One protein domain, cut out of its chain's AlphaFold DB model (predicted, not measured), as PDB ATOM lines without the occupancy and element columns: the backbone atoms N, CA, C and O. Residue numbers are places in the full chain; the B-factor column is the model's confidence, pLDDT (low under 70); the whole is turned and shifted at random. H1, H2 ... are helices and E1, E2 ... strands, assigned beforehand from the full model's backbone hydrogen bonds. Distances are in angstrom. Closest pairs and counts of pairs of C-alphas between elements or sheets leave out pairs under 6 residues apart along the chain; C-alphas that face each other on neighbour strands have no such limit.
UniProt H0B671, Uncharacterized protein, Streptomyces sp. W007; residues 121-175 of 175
ATOM      1  N   ALA A 121      54.119 -13.785 -45.070       91.19
ATOM      2  CA  ALA A 121      55.077 -14.874 -45.037       91.19
ATOM      3  C   ALA A 121      54.348 -16.224 -45.046       91.19
ATOM      4  O   ALA A 121      53.204 -16.333 -44.587       91.19
ATOM      5  N   LEU A 122      55.039 -17.228 -45.576       92.75
ATOM      6  CA  LEU A 122      54.669 -18.635 -45.537       92.75
ATOM      7  C   LEU A 122      55.925 -19.426 -45.216       92.75
ATOM      8  O   LEU A 122      56.985 -19.136 -45.771       92.75
ATOM      9  N   ASP A 123      55.771 -20.420 -44.363       92.62
ATOM     10  CA  ASP A 123      56.845 -21.292 -43.933       92.62
ATOM     11  C   ASP A 123      56.292 -22.691 -43.624       92.62
ATOM     12  O   ASP A 123      55.088 -22.838 -43.378       92.62
ATOM     13  N   GLU A 124      57.143 -23.715 -43.711       92.06
ATOM     14  CA  GLU A 124      56.772 -25.121 -43.516       92.06
ATOM     15  C   GLU A 124      57.559 -25.734 -42.353       92.06
ATOM     16  O   GLU A 124      58.775 -25.574 -42.226       92.06
ATOM     17  N   GLY A 125      56.846 -26.468 -41.508       92.00
ATOM     18  CA  GLY A 125      57.359 -27.003 -40.261       92.00
ATOM     19  C   GLY A 125      56.472 -28.122 -39.732       92.00
ATOM     20  O   GLY A 125      55.645 -28.694 -40.439       92.00
ATOM     21  N   THR A 126      56.608 -28.415 -38.446       94.00
ATOM     22  CA  THR A 126      55.748 -29.375 -37.745       94.00
ATOM     23  C   THR A 126      55.133 -28.740 -36.510       94.00
ATOM     24  O   THR A 126      55.808 -28.045 -35.761       94.00
ATOM     25  N   TYR A 127      53.855 -28.980 -36.241       93.56
ATOM     26  CA  TYR A 127      53.188 -28.544 -35.015       93.56
ATOM     27  C   TYR A 127      52.615 -29.756 -34.291       93.56
ATOM     28  O   TYR A 127      51.807 -30.497 -34.844       93.56
ATOM     29  N   GLN A 128      53.071 -29.988 -33.055       92.38
ATOM     30  CA  GLN A 128      52.688 -31.157 -32.248       92.38
ATOM     31  C   GLN A 128      52.849 -32.501 -32.995       92.38
ATOM     32  O   GLN A 128      52.022 -33.401 -32.872       92.38
ATOM     33  N   GLY A 129      53.917 -32.630 -33.793       91.25
ATOM     34  CA  GLY A 129      54.210 -33.834 -34.580       91.25
ATOM     35  C   GLY A 129      53.394 -33.986 -35.869       91.25
ATOM     36  O   GLY A 129      53.451 -35.043 -36.485       91.25
ATOM     37  N   THR A 130      52.638 -32.961 -36.270       91.00
ATOM     38  CA  THR A 130      51.903 -32.912 -37.544       91.00
ATOM     39  C   THR A 130      52.580 -31.933 -38.495       91.00
ATOM     40  O   THR A 130      52.836 -30.799 -38.094       91.00
ATOM     41  N   ASP A 131      52.828 -32.334 -39.742       92.62
ATOM     42  CA  ASP A 131      53.335 -31.433 -40.787       92.62
ATOM     43  C   ASP A 131      52.366 -30.266 -40.994       92.62
ATOM     44  O   ASP A 131      51.144 -30.455 -41.084       92.62
ATOM     45  N   ALA A 132      52.890 -29.045 -41.018       93.75
ATOM     46  CA  ALA A 132      52.080 -27.841 -40.997       93.75
ATOM     47  C   ALA A 132      52.730 -26.667 -41.734       93.75
ATOM     48  O   ALA A 132      53.945 -26.496 -41.742       93.75
ATOM     49  N   TYR A 133      51.873 -25.806 -42.273       94.62
ATOM     50  CA  TYR A 133      52.231 -24.498 -42.795       94.62
ATOM     51  C   TYR A 133      51.973 -23.419 -41.751       94.62
ATOM     52  O   TYR A 133      50.870 -23.336 -41.197       94.62
ATOM     53  N   LEU A 134      52.953 -22.545 -41.543       95.56
ATOM     54  CA  LEU A 134      52.785 -21.280 -40.843       95.56
ATOM     55  C   LEU A 134      52.483 -20.176 -41.860       95.56
ATOM     56  O   LEU A 134      53.333 -19.786 -42.656       95.56
ATOM     57  N   VAL A 135      51.262 -19.645 -41.820       95.62
ATOM     58  CA  VAL A 135      50.816 -18.541 -42.678       95.62
ATOM     59  C   VAL A 135      50.683 -17.272 -41.844       95.62
ATOM     60  O   VAL A 135      49.913 -17.230 -40.881       95.62
ATOM     61  N   VAL A 136      51.395 -16.212 -42.224       95.56
ATOM     62  CA  VAL A 136      51.350 -14.919 -41.527       95.56
ATOM     63  C   VAL A 136      50.602 -13.903 -42.380       95.56
ATOM     64  O   VAL A 136      51.016 -13.581 -43.492       95.56
ATOM     65  N   LEU A 137      49.490 -13.377 -41.868       95.69
ATOM     66  CA  LEU A 137      48.650 -12.387 -42.548       95.69
ATOM     67  C   LEU A 137      48.639 -11.065 -41.763       95.69
ATOM     68  O   LEU A 137      48.789 -11.075 -40.540       95.69
ATOM     69  N   PRO A 138      48.366  -9.915 -42.410       95.94
ATOM     70  CA  PRO A 138      48.088  -8.672 -41.691       95.94
ATOM     71  C   PRO A 138      46.884  -8.850 -40.760       95.94
ATOM     72  O   PRO A 138      45.901  -9.496 -41.146       95.94
ATOM     73  N   HIS A 139      46.917  -8.280 -39.556       96.06
ATOM     74  CA  HIS A 139      45.755  -8.322 -38.670       96.06
ATOM     75  C   HIS A 139      44.603  -7.476 -39.266       96.06
ATOM     76  O   HIS A 139      44.848  -6.404 -39.819       96.06
ATOM     77  N   PRO A 140      43.340  -7.951 -39.224       91.75
ATOM     78  CA  PRO A 140      42.238  -7.350 -39.987       91.75
ATOM     79  C   PRO A 140      41.828  -5.949 -39.517       91.75
ATOM     80  O   PRO A 140      41.267  -5.187 -40.297       91.75
ATOM     81  N   SER A 141      42.083  -5.620 -38.251       93.75
ATOM     82  CA  SER A 141      41.633  -4.365 -37.630       93.75
ATOM     83  C   SER A 141      42.758  -3.549 -37.006       93.75
ATOM     84  O   SER A 141      42.509  -2.442 -36.546       93.75
ATOM     85  N   ASP A 142      43.977  -4.092 -36.969       95.25
ATOM     86  CA  ASP A 142      45.098  -3.471 -36.266       95.25
ATOM     87  C   ASP A 142      46.363  -3.549 -37.132       95.25
ATOM     88  O   ASP A 142      46.935  -4.627 -37.279       95.25
ATOM     89  N   PRO A 143      46.803  -2.443 -37.749       91.56
ATOM     90  CA  PRO A 143      47.950  -2.462 -38.646       91.56
ATOM     91  C   PRO A 143      49.286  -2.702 -37.927       91.56
ATOM     92  O   PRO A 143      50.248  -3.079 -38.599       91.56
ATOM     93  N   SER A 144      49.370  -2.519 -36.601       94.12
ATOM     94  CA  SER A 144      50.593  -2.814 -35.838       94.12
ATOM     95  C   SER A 144      50.718  -4.289 -35.464       94.12
ATOM     96  O   SER A 144      51.667  -4.665 -34.783       94.12
ATOM     97  N   ARG A 145      49.776  -5.134 -35.898       96.06
ATOM     98  CA  ARG A 145      49.737  -6.553 -35.552       96.06
ATOM     99  C   ARG A 145      49.663  -7.442 -36.782       96.06
ATOM    100  O   ARG A 145      49.202  -7.065 -37.866       96.06
ATOM    101  N   VAL A 146      50.096  -8.676 -36.595       96.50
ATOM    102  CA  VAL A 146      49.977  -9.765 -37.561       96.50
ATOM    103  C   VAL A 146      49.206 -10.921 -36.947       96.50
ATOM    104  O   VAL A 146      49.094 -11.053 -35.729       96.50
ATOM    105  N   GLN A 147      48.639 -11.752 -37.808       96.75
ATOM    106  CA  GLN A 147      47.911 -12.949 -37.431       96.75
ATOM    107  C   GLN A 147      48.616 -14.157 -38.042       96.75
ATOM    108  O   GLN A 147      48.680 -14.284 -39.264       96.75
ATOM    109  N   ALA A 148      49.132 -15.024 -37.183       96.25
ATOM    110  CA  ALA A 148      49.743 -16.295 -37.525       96.25
ATOM    111  C   ALA A 148      48.697 -17.414 -37.476       96.25
ATOM    112  O   ALA A 148      47.943 -17.521 -36.502       96.25
ATOM    113  N   TYR A 149      48.680 -18.243 -38.513       96.75
ATOM    114  CA  TYR A 149      47.836 -19.424 -38.650       96.75
ATOM    115  C   TYR A 149      48.737 -20.631 -38.874       96.75
ATOM    116  O   TYR A 149      49.546 -20.615 -39.795       96.75
ATOM    117  N   VAL A 150      48.581 -21.671 -38.062       95.69
ATOM    118  CA  VAL A 150      49.234 -22.963 -38.292       95.69
ATOM    119  C   VAL A 150      48.192 -23.904 -38.871       95.69
ATOM    120  O   VAL A 150      47.172 -24.160 -38.227       95.69
ATOM    121  N   VAL A 151      48.421 -24.390 -40.085       95.50
ATOM    122  CA  VAL A 151      47.477 -25.222 -40.839       95.50
ATOM    123  C   VAL A 151      48.137 -26.549 -41.177       95.50
ATOM    124  O   VAL A 151      49.251 -26.551 -41.684       95.50
ATOM    125  N   ALA A 152      47.461 -27.670 -40.936       93.31
ATOM    126  CA  ALA A 152      47.982 -28.987 -41.291       93.31
ATOM    127  C   ALA A 152      48.260 -29.091 -42.803       93.31
ATOM    128  O   ALA A 152      47.409 -28.741 -43.626       93.31
ATOM    129  N   ALA A 153      49.430 -29.619 -43.159       91.50
ATOM    130  CA  ALA A 153      49.883 -29.775 -44.541       91.50
ATOM    131  C   ALA A 153      49.164 -30.912 -45.290       91.50
ATOM    132  O   ALA A 153      49.185 -30.953 -46.517       91.50
ATOM    133  N   SER A 154      48.433 -31.782 -44.582       88.94
ATOM    134  CA  SER A 154      47.751 -32.956 -45.150       88.94
ATOM    135  C   SER A 154      46.785 -32.646 -46.304       88.94
ATOM    136  O   SER A 154      46.490 -33.529 -47.115       88.94
ATOM    137  N   CYS A 155      46.278 -31.410 -46.394       88.56
ATOM    138  CA  CYS A 155      45.412 -30.991 -47.498       88.56
ATOM    139  C   CYS A 155      46.158 -30.863 -48.834       88.56
ATOM    140  O   CYS A 155      45.529 -30.984 -49.881       88.56
ATOM    141  N   VAL A 156      47.477 -30.664 -48.815       87.88
ATOM    142  CA  VAL A 156      48.296 -30.558 -50.030       87.88
ATOM    143  C   VAL A 156      48.532 -31.938 -50.645       87.88
ATOM    144  O   VAL A 156      48.367 -32.097 -51.852       87.88
ATOM    145  N   ASP A 157      48.835 -32.945 -49.821       75.38
ATOM    146  CA  ASP A 157      49.210 -34.279 -50.310       75.38
ATOM    147  C   ASP A 157      48.027 -35.228 -50.520       75.38
ATOM    148  O   ASP A 157      48.041 -36.054 -51.432       75.38
ATOM    149  N   THR A 158      47.007 -35.160 -49.659       65.06
ATOM    150  CA  THR A 158      45.998 -36.234 -49.566       65.06
ATOM    151  C   THR A 158      44.614 -35.813 -50.065       65.06
ATOM    152  O   THR A 158      43.839 -36.662 -50.503       65.06
ATOM    153  N   ALA A 159      44.275 -34.519 -50.013       63.66
ATOM    154  CA  ALA A 159      42.936 -34.033 -50.355       63.66
ATOM    155  C   ALA A 159      42.924 -32.532 -50.724       63.66
ATOM    156  O   ALA A 159      42.496 -31.714 -49.901       63.66
ATOM    157  N   PRO A 160      43.315 -32.165 -51.964       62.06
ATOM    158  CA  PRO A 160      43.392 -30.764 -52.401       62.06
ATOM    159  C   PRO A 160      42.033 -30.046 -52.408       62.06
ATOM    160  O   PRO A 160      41.982 -28.823 -52.315       62.06
ATOM    161  N   GLU A 161      40.934 -30.806 -52.467       60.16
ATOM    162  CA  GLU A 161      39.555 -30.299 -52.422       60.16
ATOM    163  C   GLU A 161      39.036 -30.073 -50.988       60.16
ATOM    164  O   GLU A 161      37.957 -29.510 -50.801       60.16
ATOM    165  N   SER A 162      39.767 -30.526 -49.960       69.56
ATOM    166  CA  SER A 162      39.400 -30.291 -48.560       69.56
ATOM    167  C   SER A 162      40.088 -29.039 -48.030       69.56
ATOM    168  O   SER A 162      41.275 -28.814 -48.266       69.56
ATOM    169  N   THR A 163      39.351 -28.216 -47.285       81.69
ATOM    170  CA  THR A 163      39.958 -27.118 -46.531       81.69
ATOM    171  C   THR A 163      40.954 -27.690 -45.525       81.69
ATOM    172  O   THR A 163      40.625 -28.635 -44.805       81.69
ATOM    173  N   GLY A 164      42.163 -27.121 -45.471       85.44
ATOM    174  CA  GLY A 164      43.175 -27.528 -44.498       85.44
ATOM    175  C   GLY A 164      42.670 -27.419 -43.059       85.44
ATOM    176  O   GLY A 164      41.811 -26.595 -42.738       85.44
ATOM    177  N   GLN A 165      43.199 -28.257 -42.169       92.38
ATOM    178  CA  GLN A 165      42.831 -28.206 -40.758       92.38
ATOM    179  C   GLN A 165      43.598 -27.080 -40.059       92.38
ATOM    180  O   GLN A 165      44.825 -27.101 -40.010       92.38
ATOM    181  N   LEU A 166      42.879 -26.117 -39.483       94.50
ATOM    182  CA  LEU A 166      43.478 -25.060 -38.674       94.50
ATOM    183  C   LEU A 166      43.849 -25.605 -37.287       94.50
ATOM    184  O   LEU A 166      42.973 -25.997 -36.516       94.50
ATOM    185  N   LEU A 167      45.145 -25.632 -36.982       94.50
ATOM    186  CA  LEU A 167      45.695 -26.173 -35.737       94.50
ATOM    187  C   LEU A 167      45.866 -25.090 -34.671       94.50
ATOM    188  O   LEU A 167      45.576 -25.317 -33.497       94.50
ATOM    189  N   LEU A 168      46.326 -23.904 -35.075       94.88
ATOM    190  CA  LEU A 168      46.582 -22.794 -34.161       94.88
ATOM    191  C   LEU A 168      46.338 -21.448 -34.843       94.88
ATOM    192  O   LEU A 168      46.570 -21.274 -36.037       94.88
ATOM    193  N   THR A 169      45.887 -20.467 -34.065       96.44
ATOM    194  CA  THR A 169      45.798 -19.069 -34.492       96.44
ATOM    195  C   THR A 169      46.265 -18.160 -33.370       96.44
ATOM    196  O   THR A 169      45.770 -18.254 -32.244       96.44
ATOM    197  N   ARG A 170      47.226 -17.282 -33.664       96.06
ATOM    198  CA  ARG A 170      47.805 -16.341 -32.695       96.06
ATOM    199  C   ARG A 170      48.108 -14.997 -33.326       96.06
ATOM    200  O   ARG A 170      48.419 -14.923 -34.510       96.06
ATOM    201  N   SER A 171      47.948 -13.939 -32.544       95.88
ATOM    202  CA  SER A 171      48.190 -12.569 -32.985       95.88
ATOM    203  C   SER A 171      49.439 -12.044 -32.291       95.88
ATOM    204  O   SER A 171      49.538 -12.165 -31.070       95.88
ATOM    205  N   TYR A 172      50.334 -11.430 -33.052       95.38
ATOM    206  CA  TYR A 172      51.609 -10.901 -32.569       95.38
ATOM    207  C   TYR A 172      51.779  -9.456 -33.011       95.38
ATOM    208  O   TYR A 172      51.138  -9.021 -33.974       95.38
ATOM    209  N   ASP A 173      52.628  -8.720 -32.307       95.44
ATOM    210  CA  ASP A 173      53.021  -7.388 -32.744       95.44
ATOM    211  C   ASP A 173      53.937  -7.505 -33.964       95.44
ATOM    212  O   ASP A 173      54.696  -8.466 -34.123       95.44
ATOM    213  N   ARG A 174      53.792  -6.561 -34.888       90.56
ATOM    214  CA  ARG A 174      54.636  -6.489 -36.075       90.56
ATOM    215  C   ARG A 174      55.999  -5.886 -35.676       90.56
ATOM    216  O   ARG A 174      55.979  -4.872 -34.975       90.56
ATOM    217  N   PRO A 175      57.131  -6.470 -36.115       85.50
ATOM    218  CA  PRO A 175      58.464  -5.912 -35.870       85.50
ATOM    219  C   PRO A 175      58.707  -4.587 -36.605       85.50
ATOM    220  O   PRO A 175      58.015  -4.317 -37.620       85.50
TER     221      PRO A 175
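AT A GLANCE: This is residues 121 to 175 of the 175 residues of an uncharacterized protein of Streptomyces sp. W007 (UniProt H0B671). The domain is a single sheet of four antiparallel strands, strongly twisted and curled, with no second layer over it. The strands run roughly along the longest axis, and at one end of the sheet the chain turns through the short helix H1 and a loop, residues 158 to 165, before it comes back as E4. The printed part has 55 residues with four named strands and one named helix, in the order E1, E2, E3, H1, E4, and the sheet's order is E1, E2, E3, E4. The class is mostly strand. The whole is elongated, 36 by 23 by 15 A, and only just loose, close to compact, with a radius of gyration of the C-alphas of 12.2 A.

IN THESE COORDINATES: In the sheet, E2 is the longest strand by residues, residues 130 to 138, and measures 24.9 A from first to last C-alpha. E3, residues 145 to 152, measures 23.2 A, and E4, residues 166 to 173, measures 20.9 A. E1, residues 121 to 127, measures 17.1 A and begins at C-alpha 121, (55.077, -14.874, -45.037). H1, residues 154 to 157, measures 5.5 A and begins at C-alpha 154, (47.751, -32.956, -45.150). E4 ends at C-alpha 173, (53.021, -7.388, -32.744).

HOW THE PARTS SIT: E2 and E3 are the inner strands, antiparallel at 156 degrees between their directions and a hairpin; N 135 and O 149 are 2.8 A apart, within hydrogen-bond range. E1, an edge strand, is antiparallel to E2 at 150 degrees and forms a hairpin with it, with N 125 and O 132 at 2.9 A. E1, E2 and E3 make a meander, each strand the antiparallel neighbour of the one before. E4, the other edge strand, is antiparallel to E3 at 162 degrees, with N 148 and O 170 at 2.8 A. From edge to edge the strands' lines turn by 52 degrees and the way across the sheet turns by 68 degrees. The closest C-alphas of E1 and E4 are those of Tyr 127 and Leu 167, 7.9 A apart. H1 is only just on the sheet, with 5 pairs of C-alphas within 10 A, and only grazes it with residues 154 to 155. The closest C-alphas of E2 and H1 are those of Asp 131 and Ser 154, 7.2 A apart. H1 is too short for any pair of O i and N i+4 inside it, and its 1 pair of O i and N i+3 is not within range.

THE WHOLE: The two C-alphas farthest apart are those of Ser 144 and Thr 158, 36.4 A. The printed part has no cut, and residue 175 is the chain's last. The links E1 to E2 and E3 to H1 are tight, those from E2 to E3 and from H1 to E4 are short, and no link is long. The mean pLDDT of the printed part is 90.2, and the confidence is low, under 70, at residues 158 to 162.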